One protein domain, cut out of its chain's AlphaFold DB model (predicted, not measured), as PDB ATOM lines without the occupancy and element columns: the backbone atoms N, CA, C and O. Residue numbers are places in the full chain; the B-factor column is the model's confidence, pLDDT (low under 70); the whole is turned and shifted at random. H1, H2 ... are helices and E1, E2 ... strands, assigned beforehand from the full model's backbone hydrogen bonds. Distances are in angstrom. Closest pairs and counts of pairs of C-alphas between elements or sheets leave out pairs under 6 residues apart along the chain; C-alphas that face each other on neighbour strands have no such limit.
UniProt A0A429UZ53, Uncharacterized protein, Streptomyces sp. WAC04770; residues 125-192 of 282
ATOM      1  N   LEU A 125      57.646 -84.227   5.896       84.50
ATOM      2  CA  LEU A 125      57.417 -83.895   4.494       84.50
ATOM      3  C   LEU A 125      58.289 -84.812   3.620       84.50
ATOM      4  O   LEU A 125      59.433 -85.075   4.006       84.50
ATOM      5  N   PRO A 126      57.792 -85.296   2.466       84.81
ATOM      6  CA  PRO A 126      58.660 -85.864   1.439       84.81
ATOM      7  C   PRO A 126      59.594 -84.775   0.885       84.81
ATOM      8  O   PRO A 126      59.364 -83.580   1.085       84.81
ATOM      9  N   LEU A 127      60.649 -85.177   0.176       82.50
ATOM     10  CA  LEU A 127      61.453 -84.223  -0.586       82.50
ATOM     11  C   LEU A 127      60.670 -83.757  -1.821       82.50
ATOM     12  O   LEU A 127      60.022 -84.554  -2.493       82.50
ATOM     13  N   GLU A 128      60.757 -82.463  -2.114       80.94
ATOM     14  CA  GLU A 128      60.147 -81.841  -3.292       80.94
ATOM     15  C   GLU A 128      60.756 -82.381  -4.603       80.94
ATOM     16  O   GLU A 128      61.966 -82.615  -4.684       80.94
ATOM     17  N   ASP A 129      59.961 -82.452  -5.678       84.69
ATOM     18  CA  ASP A 129      60.375 -82.943  -7.009       84.69
ATOM     19  C   ASP A 129      61.613 -82.241  -7.596       84.69
ATOM     20  O   ASP A 129      62.243 -82.735  -8.533       84.69
ATOM     21  N   TRP A 130      61.937 -81.027  -7.142       81.81
ATOM     22  CA  TRP A 130      63.145 -80.307  -7.561       81.81
ATOM     23  C   TRP A 130      64.395 -80.756  -6.795       81.81
ATOM     24  O   TRP A 130      65.478 -80.745  -7.373       81.81
ATOM     25  N   ALA A 131      64.251 -81.189  -5.540       77.44
ATOM     26  CA  ALA A 131      65.347 -81.668  -4.700       77.44
ATOM     27  C   ALA A 131      65.722 -83.125  -5.019       77.44
ATOM     28  O   ALA A 131      66.874 -83.511  -4.850       77.44
ATOM     29  N   LEU A 132      64.765 -83.914  -5.523       79.00
ATOM     30  CA  LEU A 132      64.966 -85.294  -5.987       79.00
ATOM     31  C   LEU A 132      65.521 -85.398  -7.421       79.00
ATOM     32  O   LEU A 132      65.838 -86.490  -7.880       79.00
ATOM     33  N   ARG A 133      65.633 -84.294  -8.171       77.25
ATOM     34  CA  ARG A 133      66.028 -84.340  -9.588       77.25
ATOM     35  C   ARG A 133      67.524 -84.621  -9.773       77.25
ATOM     36  O   ARG A 133      68.372 -84.053  -9.088       77.25
ATOM     37  N   THR A 134      67.857 -85.448 -10.765       70.06
ATOM     38  CA  THR A 134      69.234 -85.668 -11.244       70.06
ATOM     39  C   THR A 134      69.923 -84.323 -11.540       70.06
ATOM     40  O   THR A 134      69.302 -83.472 -12.182       70.06
ATOM     41  N   PRO A 135      71.183 -84.095 -11.112       74.12
ATOM     42  CA  PRO A 135      72.123 -85.054 -10.520       74.12
ATOM     43  C   PRO A 135      72.091 -85.153  -8.982       74.12
ATOM     44  O   PRO A 135      72.970 -85.796  -8.421       74.12
ATOM     45  N   ALA A 136      71.134 -84.532  -8.280       77.12
ATOM     46  CA  ALA A 136      71.140 -84.500  -6.811       77.12
ATOM     47  C   ALA A 136      70.909 -85.879  -6.159       77.12
ATOM     48  O   ALA A 136      71.437 -86.136  -5.076       77.12
ATOM     49  N   TRP A 137      70.148 -86.759  -6.821       78.31
ATOM     50  CA  TRP A 137      69.901 -88.142  -6.406       78.31
ATOM     51  C   TRP A 137      69.966 -89.112  -7.606       78.31
ATOM     52  O   TRP A 137      69.608 -88.714  -8.724       78.31
ATOM     53  N   PRO A 138      70.380 -90.380  -7.396       82.12
ATOM     54  CA  PRO A 138      70.275 -91.439  -8.402       82.12
ATOM     55  C   PRO A 138      68.812 -91.781  -8.717       82.12
ATOM     56  O   PRO A 138      67.963 -91.798  -7.822       82.12
ATOM     57  N   ALA A 139      68.505 -92.066  -9.983       84.19
ATOM     58  CA  ALA A 139      67.129 -92.236 -10.458       84.19
ATOM     59  C   ALA A 139      66.426 -93.458  -9.838       84.19
ATOM     60  O   ALA A 139      65.229 -93.417  -9.569       84.19
ATOM     61  N   GLU A 140      67.180 -94.517  -9.561       82.50
ATOM     62  CA  GLU A 140      66.742 -95.725  -8.871       82.50
ATOM     63  C   GLU A 140      66.344 -95.450  -7.412       82.50
ATOM     64  O   GLU A 140      65.306 -95.928  -6.961       82.50
ATOM     65  N   VAL A 141      67.079 -94.586  -6.700       83.06
ATOM     66  CA  VAL A 141      66.732 -94.179  -5.326       83.06
ATOM     67  C   VAL A 141      65.482 -93.294  -5.324       83.06
ATOM     68  O   VAL A 141      64.629 -93.425  -4.450       83.06
ATOM     69  N   VAL A 142      65.332 -92.416  -6.320       84.38
ATOM     70  CA  VAL A 142      64.120 -91.596  -6.497       84.38
ATOM     71  C   VAL A 142      62.905 -92.473  -6.811       84.38
ATOM     72  O   VAL A 142      61.824 -92.230  -6.271       84.38
ATOM     73  N   ALA A 143      63.076 -93.514  -7.632       86.88
ATOM     74  CA  ALA A 143      62.029 -94.489  -7.918       86.88
ATOM     75  C   ALA A 143      61.620 -95.252  -6.650       86.88
ATOM     76  O   ALA A 143      60.442 -95.247  -6.310       86.88
ATOM     77  N   ASP A 144      62.564 -95.802  -5.886       85.06
ATOM     78  CA  ASP A 144      62.283 -96.478  -4.611       85.06
ATOM     79  C   ASP A 144      61.563 -95.562  -3.594       85.06
ATOM     80  O   ASP A 144      60.647 -95.988  -2.880       85.06
ATOM     81  N   LEU A 145      61.948 -94.281  -3.526       85.25
ATOM     82  CA  LEU A 145      61.331 -93.298  -2.628       85.25
ATOM     83  C   LEU A 145      59.883 -92.954  -3.002       85.25
ATOM     84  O   LEU A 145      59.061 -92.789  -2.101       85.25
ATOM     85  N   THR A 146      59.576 -92.830  -4.298       88.50
ATOM     86  CA  THR A 146      58.332 -92.198  -4.793       88.50
ATOM     87  C   THR A 146      57.398 -93.115  -5.589       88.50
ATOM     88  O   THR A 146      56.226 -92.788  -5.763       88.50
ATOM     89  N   THR A 147      57.886 -94.246  -6.101       87.12
ATOM     90  CA  THR A 147      57.184 -95.083  -7.084       87.12
ATOM     91  C   THR A 147      56.789 -96.433  -6.495       87.12
ATOM     92  O   THR A 147      57.603 -97.167  -5.940       87.12
ATOM     93  N   ALA A 148      55.520 -96.798  -6.665       75.12
ATOM     94  CA  ALA A 148      54.959 -98.040  -6.147       75.12
ATOM     95  C   ALA A 148      55.241 -99.249  -7.074       75.12
ATOM     96  O   ALA A 148      54.330 -99.802  -7.695       75.12
ATOM     97  N   ALA A 149      56.511 -99.647  -7.206       67.06
ATOM     98  CA  ALA A 149      56.983-100.684  -8.136       67.06
ATOM     99  C   ALA A 149      56.584-102.124  -7.721       67.06
ATOM    100  O   ALA A 149      57.418-102.947  -7.352       67.06
ATOM    101  N   GLY A 150      55.283-102.436  -7.764       71.81
ATOM    102  CA  GLY A 150      54.710-103.723  -7.332       71.81
ATOM    103  C   GLY A 150      54.288-103.773  -5.856       71.81
ATOM    104  O   GLY A 150      53.771-104.784  -5.388       71.81
ATOM    105  N   GLY A 151      54.467-102.674  -5.125       82.25
ATOM    106  CA  GLY A 151      54.048-102.463  -3.738       82.25
ATOM    107  C   GLY A 151      54.253-100.993  -3.353       82.25
ATOM    108  O   GLY A 151      54.817-100.259  -4.158       82.25
ATOM    109  N   PRO A 152      53.819-100.534  -2.165       89.00
ATOM    110  CA  PRO A 152      53.931 -99.126  -1.761       89.00
ATOM    111  C   PRO A 152      55.382 -98.613  -1.801       89.00
ATOM    112  O   PRO A 152      56.308 -99.381  -1.513       89.00
ATOM    113  N   SER A 153      55.575 -97.330  -2.120       91.50
ATOM    114  CA  SER A 153      56.891 -96.664  -2.099       91.50
ATOM    115  C   SER A 153      57.443 -96.531  -0.670       91.50
ATOM    116  O   SER A 153      56.720 -96.766   0.305       91.50
ATOM    117  N   TRP A 154      58.710 -96.134  -0.495       86.44
ATOM    118  CA  TRP A 154      59.220 -95.866   0.858       86.44
ATOM    119  C   TRP A 154      58.502 -94.699   1.544       86.44
ATOM    120  O   TRP A 154      58.241 -94.795   2.745       86.44
ATOM    121  N   TYR A 155      58.114 -93.642   0.817       89.38
ATOM    122  CA  TYR A 155      57.307 -92.571   1.410       89.38
ATOM    123  C   TYR A 155      55.911 -93.055   1.821       89.38
ATOM    124  O   TYR A 155      55.457 -92.680   2.904       89.38
ATOM    125  N   ASP A 156      55.256 -93.928   1.047       91.19
ATOM    126  CA  ASP A 156      53.963 -94.517   1.436       91.19
ATOM    127  C   ASP A 156      54.084 -95.350   2.719       91.19
ATOM    128  O   ASP A 156      53.280 -95.193   3.639       91.19
ATOM    129  N   ARG A 157      55.110 -96.213   2.804       90.69
ATOM    130  CA  ARG A 157      55.362 -97.088   3.966       90.69
ATOM    131  C   ARG A 157      55.609 -96.271   5.228       90.69
ATOM    132  O   ARG A 157      54.874 -96.416   6.198       90.69
ATOM    133  N   VAL A 158      56.568 -95.345   5.179       88.31
ATOM    134  CA  VAL A 158      56.897 -94.476   6.320       88.31
ATOM    135  C   VAL A 158      55.696 -93.608   6.711       88.31
ATOM    136  O   VAL A 158      55.427 -93.434   7.896       88.31
ATOM    137  N   THR A 159      54.908 -93.119   5.748       92.00
ATOM    138  CA  THR A 159      53.666 -92.384   6.043       92.00
ATOM    139  C   THR A 159      52.637 -93.275   6.743       92.00
ATOM    140  O   THR A 159      52.033 -92.843   7.727       92.00
ATOM    141  N   ALA A 160      52.450 -94.521   6.301       92.00
ATOM    142  CA  ALA A 160      51.539 -95.474   6.933       92.00
ATOM    143  C   ALA A 160      51.986 -95.849   8.357       92.00
ATOM    144  O   ALA A 160      51.184 -95.755   9.287       92.00
ATOM    145  N   ASP A 161      53.266 -96.177   8.551       90.81
ATOM    146  CA  ASP A 161      53.844 -96.537   9.850       90.81
ATOM    147  C   ASP A 161      53.747 -95.377  10.851       90.81
ATOM    148  O   ASP A 161      53.327 -95.559  11.997       90.81
ATOM    149  N   LEU A 162      54.048 -94.150  10.413       92.31
ATOM    150  CA  LEU A 162      53.914 -92.952  11.242       92.31
ATOM    151  C   LEU A 162      52.448 -92.582  11.505       92.31
ATOM    152  O   LEU A 162      52.147 -92.059  12.581       92.31
ATOM    153  N   THR A 163      51.525 -92.871  10.579       93.94
ATOM    154  CA  THR A 163      50.074 -92.699  10.792       93.94
ATOM    155  C   THR A 163      49.573 -93.676  11.851       93.94
ATOM    156  O   THR A 163      48.915 -93.267  12.809       93.94
ATOM    157  N   ALA A 164      49.928 -94.957  11.722       92.44
ATOM    158  CA  ALA A 164      49.595 -96.002  12.684       92.44
ATOM    159  C   ALA A 164      50.206 -95.705  14.063       92.44
ATOM    160  O   ALA A 164      49.519 -95.807  15.081       92.44
ATOM    161  N   TRP A 165      51.460 -95.237  14.109       91.19
ATOM    162  CA  TRP A 165      52.077 -94.774  15.348       91.19
ATOM    163  C   TRP A 165      51.304 -93.595  15.948       91.19
ATOM    164  O   TRP A 165      50.921 -93.667  17.113       91.19
ATOM    165  N   SER A 166      51.005 -92.548  15.179       91.81
ATOM    166  CA  SER A 166      50.362 -91.315  15.676       91.81
ATOM    167  C   SER A 166      48.890 -91.484  16.095       91.81
ATOM    168  O   SER A 166      48.289 -90.546  16.608       91.81
ATOM    169  N   GLY A 167      48.308 -92.678  15.933       90.62
ATOM    170  CA  GLY A 167      46.926 -92.976  16.327       90.62
ATOM    171  C   GLY A 167      45.898 -92.771  15.213       90.62
ATOM    172  O   GLY A 167      44.730 -92.523  15.499       90.62
ATOM    173  N   GLY A 168      46.318 -92.868  13.949       91.88
ATOM    174  CA  GLY A 168      45.448 -92.792  12.770       91.88
ATOM    175  C   GLY A 168      45.437 -91.440  12.054       91.88
ATOM    176  O   GLY A 168      44.822 -91.329  10.996       91.88
ATOM    177  N   VAL A 169      46.122 -90.418  12.579       91.00
ATOM    178  CA  VAL A 169      46.235 -89.090  11.951       91.00
ATOM    179  C   VAL A 169      47.652 -88.531  12.049       91.00
ATOM    180  O   VAL A 169      48.321 -88.685  13.063       91.00
ATOM    181  N   LEU A 170      48.089 -87.839  10.995       91.25
ATOM    182  CA  LEU A 170      49.380 -87.144  10.923       91.25
ATOM    183  C   LEU A 170      49.215 -85.625  11.049       91.25
ATOM    184  O   LEU A 170      49.738 -84.871  10.238       91.25
ATOM    185  N   TRP A 171      48.445 -85.153  12.022       87.94
ATOM    186  CA  TRP A 171      48.305 -83.727  12.338       87.94
ATOM    187  C   TRP A 171      47.815 -83.563  13.782       87.94
ATOM    188  O   TRP A 171      47.300 -84.506  14.375       87.94
ATOM    189  N   ASP A 172      48.004 -82.373  14.356       82.06
ATOM    190  CA  ASP A 172      47.634 -82.051  15.743       82.06
ATOM    191  C   ASP A 172      46.106 -81.872  15.868       82.06
ATOM    192  O   ASP A 172      45.594 -80.868  15.359       82.06
ATOM    193  N   PRO A 173      45.358 -82.787  16.526       80.81
ATOM    194  CA  PRO A 173      43.892 -82.774  16.510       80.81
ATOM    195  C   PRO A 173      43.246 -81.545  17.164       80.81
ATOM    196  O   PRO A 173      42.040 -81.349  17.034       80.81
ATOM    197  N   ALA A 174      44.025 -80.717  17.872       77.44
ATOM    198  CA  ALA A 174      43.564 -79.462  18.460       77.44
ATOM    199  C   ALA A 174      43.575 -78.270  17.474       77.44
ATOM    200  O   ALA A 174      43.166 -77.169  17.847       77.44
ATOM    201  N   LEU A 175      44.052 -78.454  16.237       79.56
ATOM    202  CA  LEU A 175      44.063 -77.428  15.186       79.56
ATOM    203  C   LEU A 175      42.910 -77.625  14.179       79.56
ATOM    204  O   LEU A 175      42.416 -78.737  14.016       79.56
ATOM    205  N   PRO A 176      42.483 -76.587  13.436       81.75
ATOM    206  CA  PRO A 176      41.541 -76.773  12.334       81.75
ATOM    207  C   PRO A 176      42.163 -77.620  11.214       81.75
ATOM    208  O   PRO A 176      43.201 -77.259  10.662       81.75
ATOM    209  N   ALA A 177      41.504 -78.717  10.823       83.94
ATOM    210  CA  ALA A 177      41.964 -79.591   9.733       83.94
ATOM    211  C   ALA A 177      42.046 -78.881   8.361       83.94
ATOM    212  O   ALA A 177      42.749 -79.341   7.458       83.94
ATOM    213  N   ARG A 178      41.331 -77.758   8.208       88.00
ATOM    214  CA  ARG A 178      41.407 -76.806   7.093       88.00
ATOM    215  C   ARG A 178      41.226 -75.386   7.640       88.00
ATOM    216  O   ARG A 178      40.374 -75.175   8.501       88.00
ATOM    217  N   THR A 179      41.973 -74.426   7.101       85.12
ATOM    218  CA  THR A 179      41.879 -72.993   7.427       85.12
ATOM    219  C   THR A 179      41.860 -72.186   6.134       85.12
ATOM    220  O   THR A 179      42.729 -72.372   5.285       85.12
ATOM    221  N   SER A 180      40.905 -71.269   5.983       87.88
ATOM    222  CA  SER A 180      40.803 -70.413   4.794       87.88
ATOM    223  C   SER A 180      41.418 -69.037   5.041       87.88
ATOM    224  O   SER A 180      41.054 -68.359   5.999       87.88
ATOM    225  N   PHE A 181      42.315 -68.592   4.158       83.25
ATOM    226  CA  PHE A 181      42.936 -67.265   4.210       83.25
ATOM    227  C   PHE A 181      43.163 -66.721   2.793       83.25
ATOM    228  O   PHE A 181      43.594 -67.454   1.905       83.25
ATOM    229  N   GLY A 182      42.844 -65.445   2.548       87.06
ATOM    230  CA  GLY A 182      43.038 -64.812   1.232       87.06
ATOM    231  C   GLY A 182      42.341 -65.528   0.062       87.06
ATOM    232  O   GLY A 182      42.875 -65.555  -1.042       87.06
ATOM    233  N   GLY A 183      41.197 -66.177   0.312       89.75
ATOM    234  CA  GLY A 183      40.480 -66.984  -0.687       89.75
ATOM    235  C   GLY A 183      41.098 -68.357  -0.993       89.75
ATOM    236  O   GLY A 183      40.608 -69.045  -1.884       89.75
ATOM    237  N   ARG A 184      42.148 -68.778  -0.274       86.25
ATOM    238  CA  ARG A 184      42.793 -70.096  -0.414       86.25
ATOM    239  C   ARG A 184      42.546 -70.969   0.816       86.25
ATOM    240  O   ARG A 184      42.506 -70.462   1.936       86.25
ATOM    241  N   GLU A 185      42.415 -72.277   0.604       89.62
ATOM    242  CA  GLU A 185      42.411 -73.288   1.669       89.62
ATOM    243  C   GLU A 185      43.849 -73.701   2.005       89.62
ATOM    244  O   GLU A 185      44.638 -74.017   1.116       89.62
ATOM    245  N   PHE A 186      44.157 -73.763   3.298       84.56
ATOM    246  CA  PHE A 186      45.382 -74.324   3.856       84.56
ATOM    247  C   PHE A 186      45.039 -75.501   4.773       84.56
ATOM    248  O   PHE A 186      43.977 -75.526   5.397       84.56
ATOM    249  N   ARG A 187      45.953 -76.465   4.888       84.88
ATOM    250  CA  ARG A 187      45.854 -77.608   5.812       84.88
ATOM    251  C   ARG A 187      46.983 -77.530   6.846       84.88
ATOM    252  O   ARG A 187      48.007 -76.913   6.545       84.88
ATOM    253  N   PRO A 188      46.832 -78.127   8.041       84.75
ATOM    254  CA  PRO A 188      47.942 -78.301   8.971       84.75
ATOM    255  C   PRO A 188      49.148 -78.956   8.295       84.75
ATOM    256  O   PRO A 188      48.985 -79.840   7.453       84.75
ATOM    257  N   LEU A 189      50.357 -78.557   8.699       86.00
ATOM    258  CA  LEU A 189      51.562 -79.295   8.325       86.00
ATOM    259  C   LEU A 189      51.467 -80.728   8.876       86.00
ATOM    260  O   LEU A 189      51.108 -80.885  10.050       86.00
ATOM    261  N   PRO A 190      51.803 -81.754   8.076       87.81
ATOM    262  CA  PRO A 190      51.784 -83.132   8.535       87.81
ATOM    263  C   PRO A 190      52.794 -83.340   9.671       87.81
ATOM    264  O   PRO A 190      53.960 -82.945   9.571       87.81
ATOM    265  N   ARG A 191      52.333 -83.934  10.775       92.00
ATOM    266  CA  ARG A 191      53.099 -84.151  12.009       92.00
ATOM    267  C   ARG A 191      52.864 -85.549  12.573       92.00
ATOM    268  O   ARG A 191      51.743 -85.877  12.949       92.00
ATOM    269  N   ALA A 192      53.933 -86.328  12.715       92.94
ATOM    270  CA  ALA A 192      53.930 -87.586  13.451       92.94
ATOM    271  C   ALA A 192      54.086 -87.302  14.954       92.94
ATOM    272  O   ALA A 192      55.194 -87.047  15.437       92.94
TER     273      ALA A 192
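Overview. This is residues 125 to 192 of the 282 residues of an uncharacterized protein of Streptomyces sp. WAC04770 (UniProt A0A429UZ53). Little regular structure: a loose arch, with the small hairpin of E1 and E2 at one end, residues 180 to 185 sticking out, and H2 and H1 following each other at a slight angle away from it. The 68 printed residues, 27 in named elements, run H1, H2, E1, E2; the class is mixed, the sheet antiparallel. The radius of gyration of the C-alphas is 15.2 A, the spans 39 by 31 by 17 A.

Along the chain. E1 is residues 179 to 181, E2 184 to 186. H2, residues 154 to 166, is 17.9 A long and ends at C-alpha 166 (50.362, -91.315, 15.676). H1, residues 139 to 146, is 10.5 A long and begins at C-alpha 139 (67.129, -92.236, -10.458).

Arrangement. In the hairpin E1 and E2, N 179 and O 186 are 2.9 A apart, within hydrogen-bond range. H1 and H2 touch only at the corner, with residues 154 to 156 of H2 alone; the closest C-alphas, of Leu 145 and Trp 154, are 4.8 A apart. They run the same way at a shallow tilt of 28 degrees. In both, every O i to N i+4 pair is within hydrogen-bond range. H1 is apart from E1 and E2.

Size, cuts and confidence. The farthest C-alphas, of Gly 150 and Gly 182, are 41.5 A apart. The printed part has no cut; the link H2 to E1 is long, 12 residues. Residue 149 is under pLDDT 70.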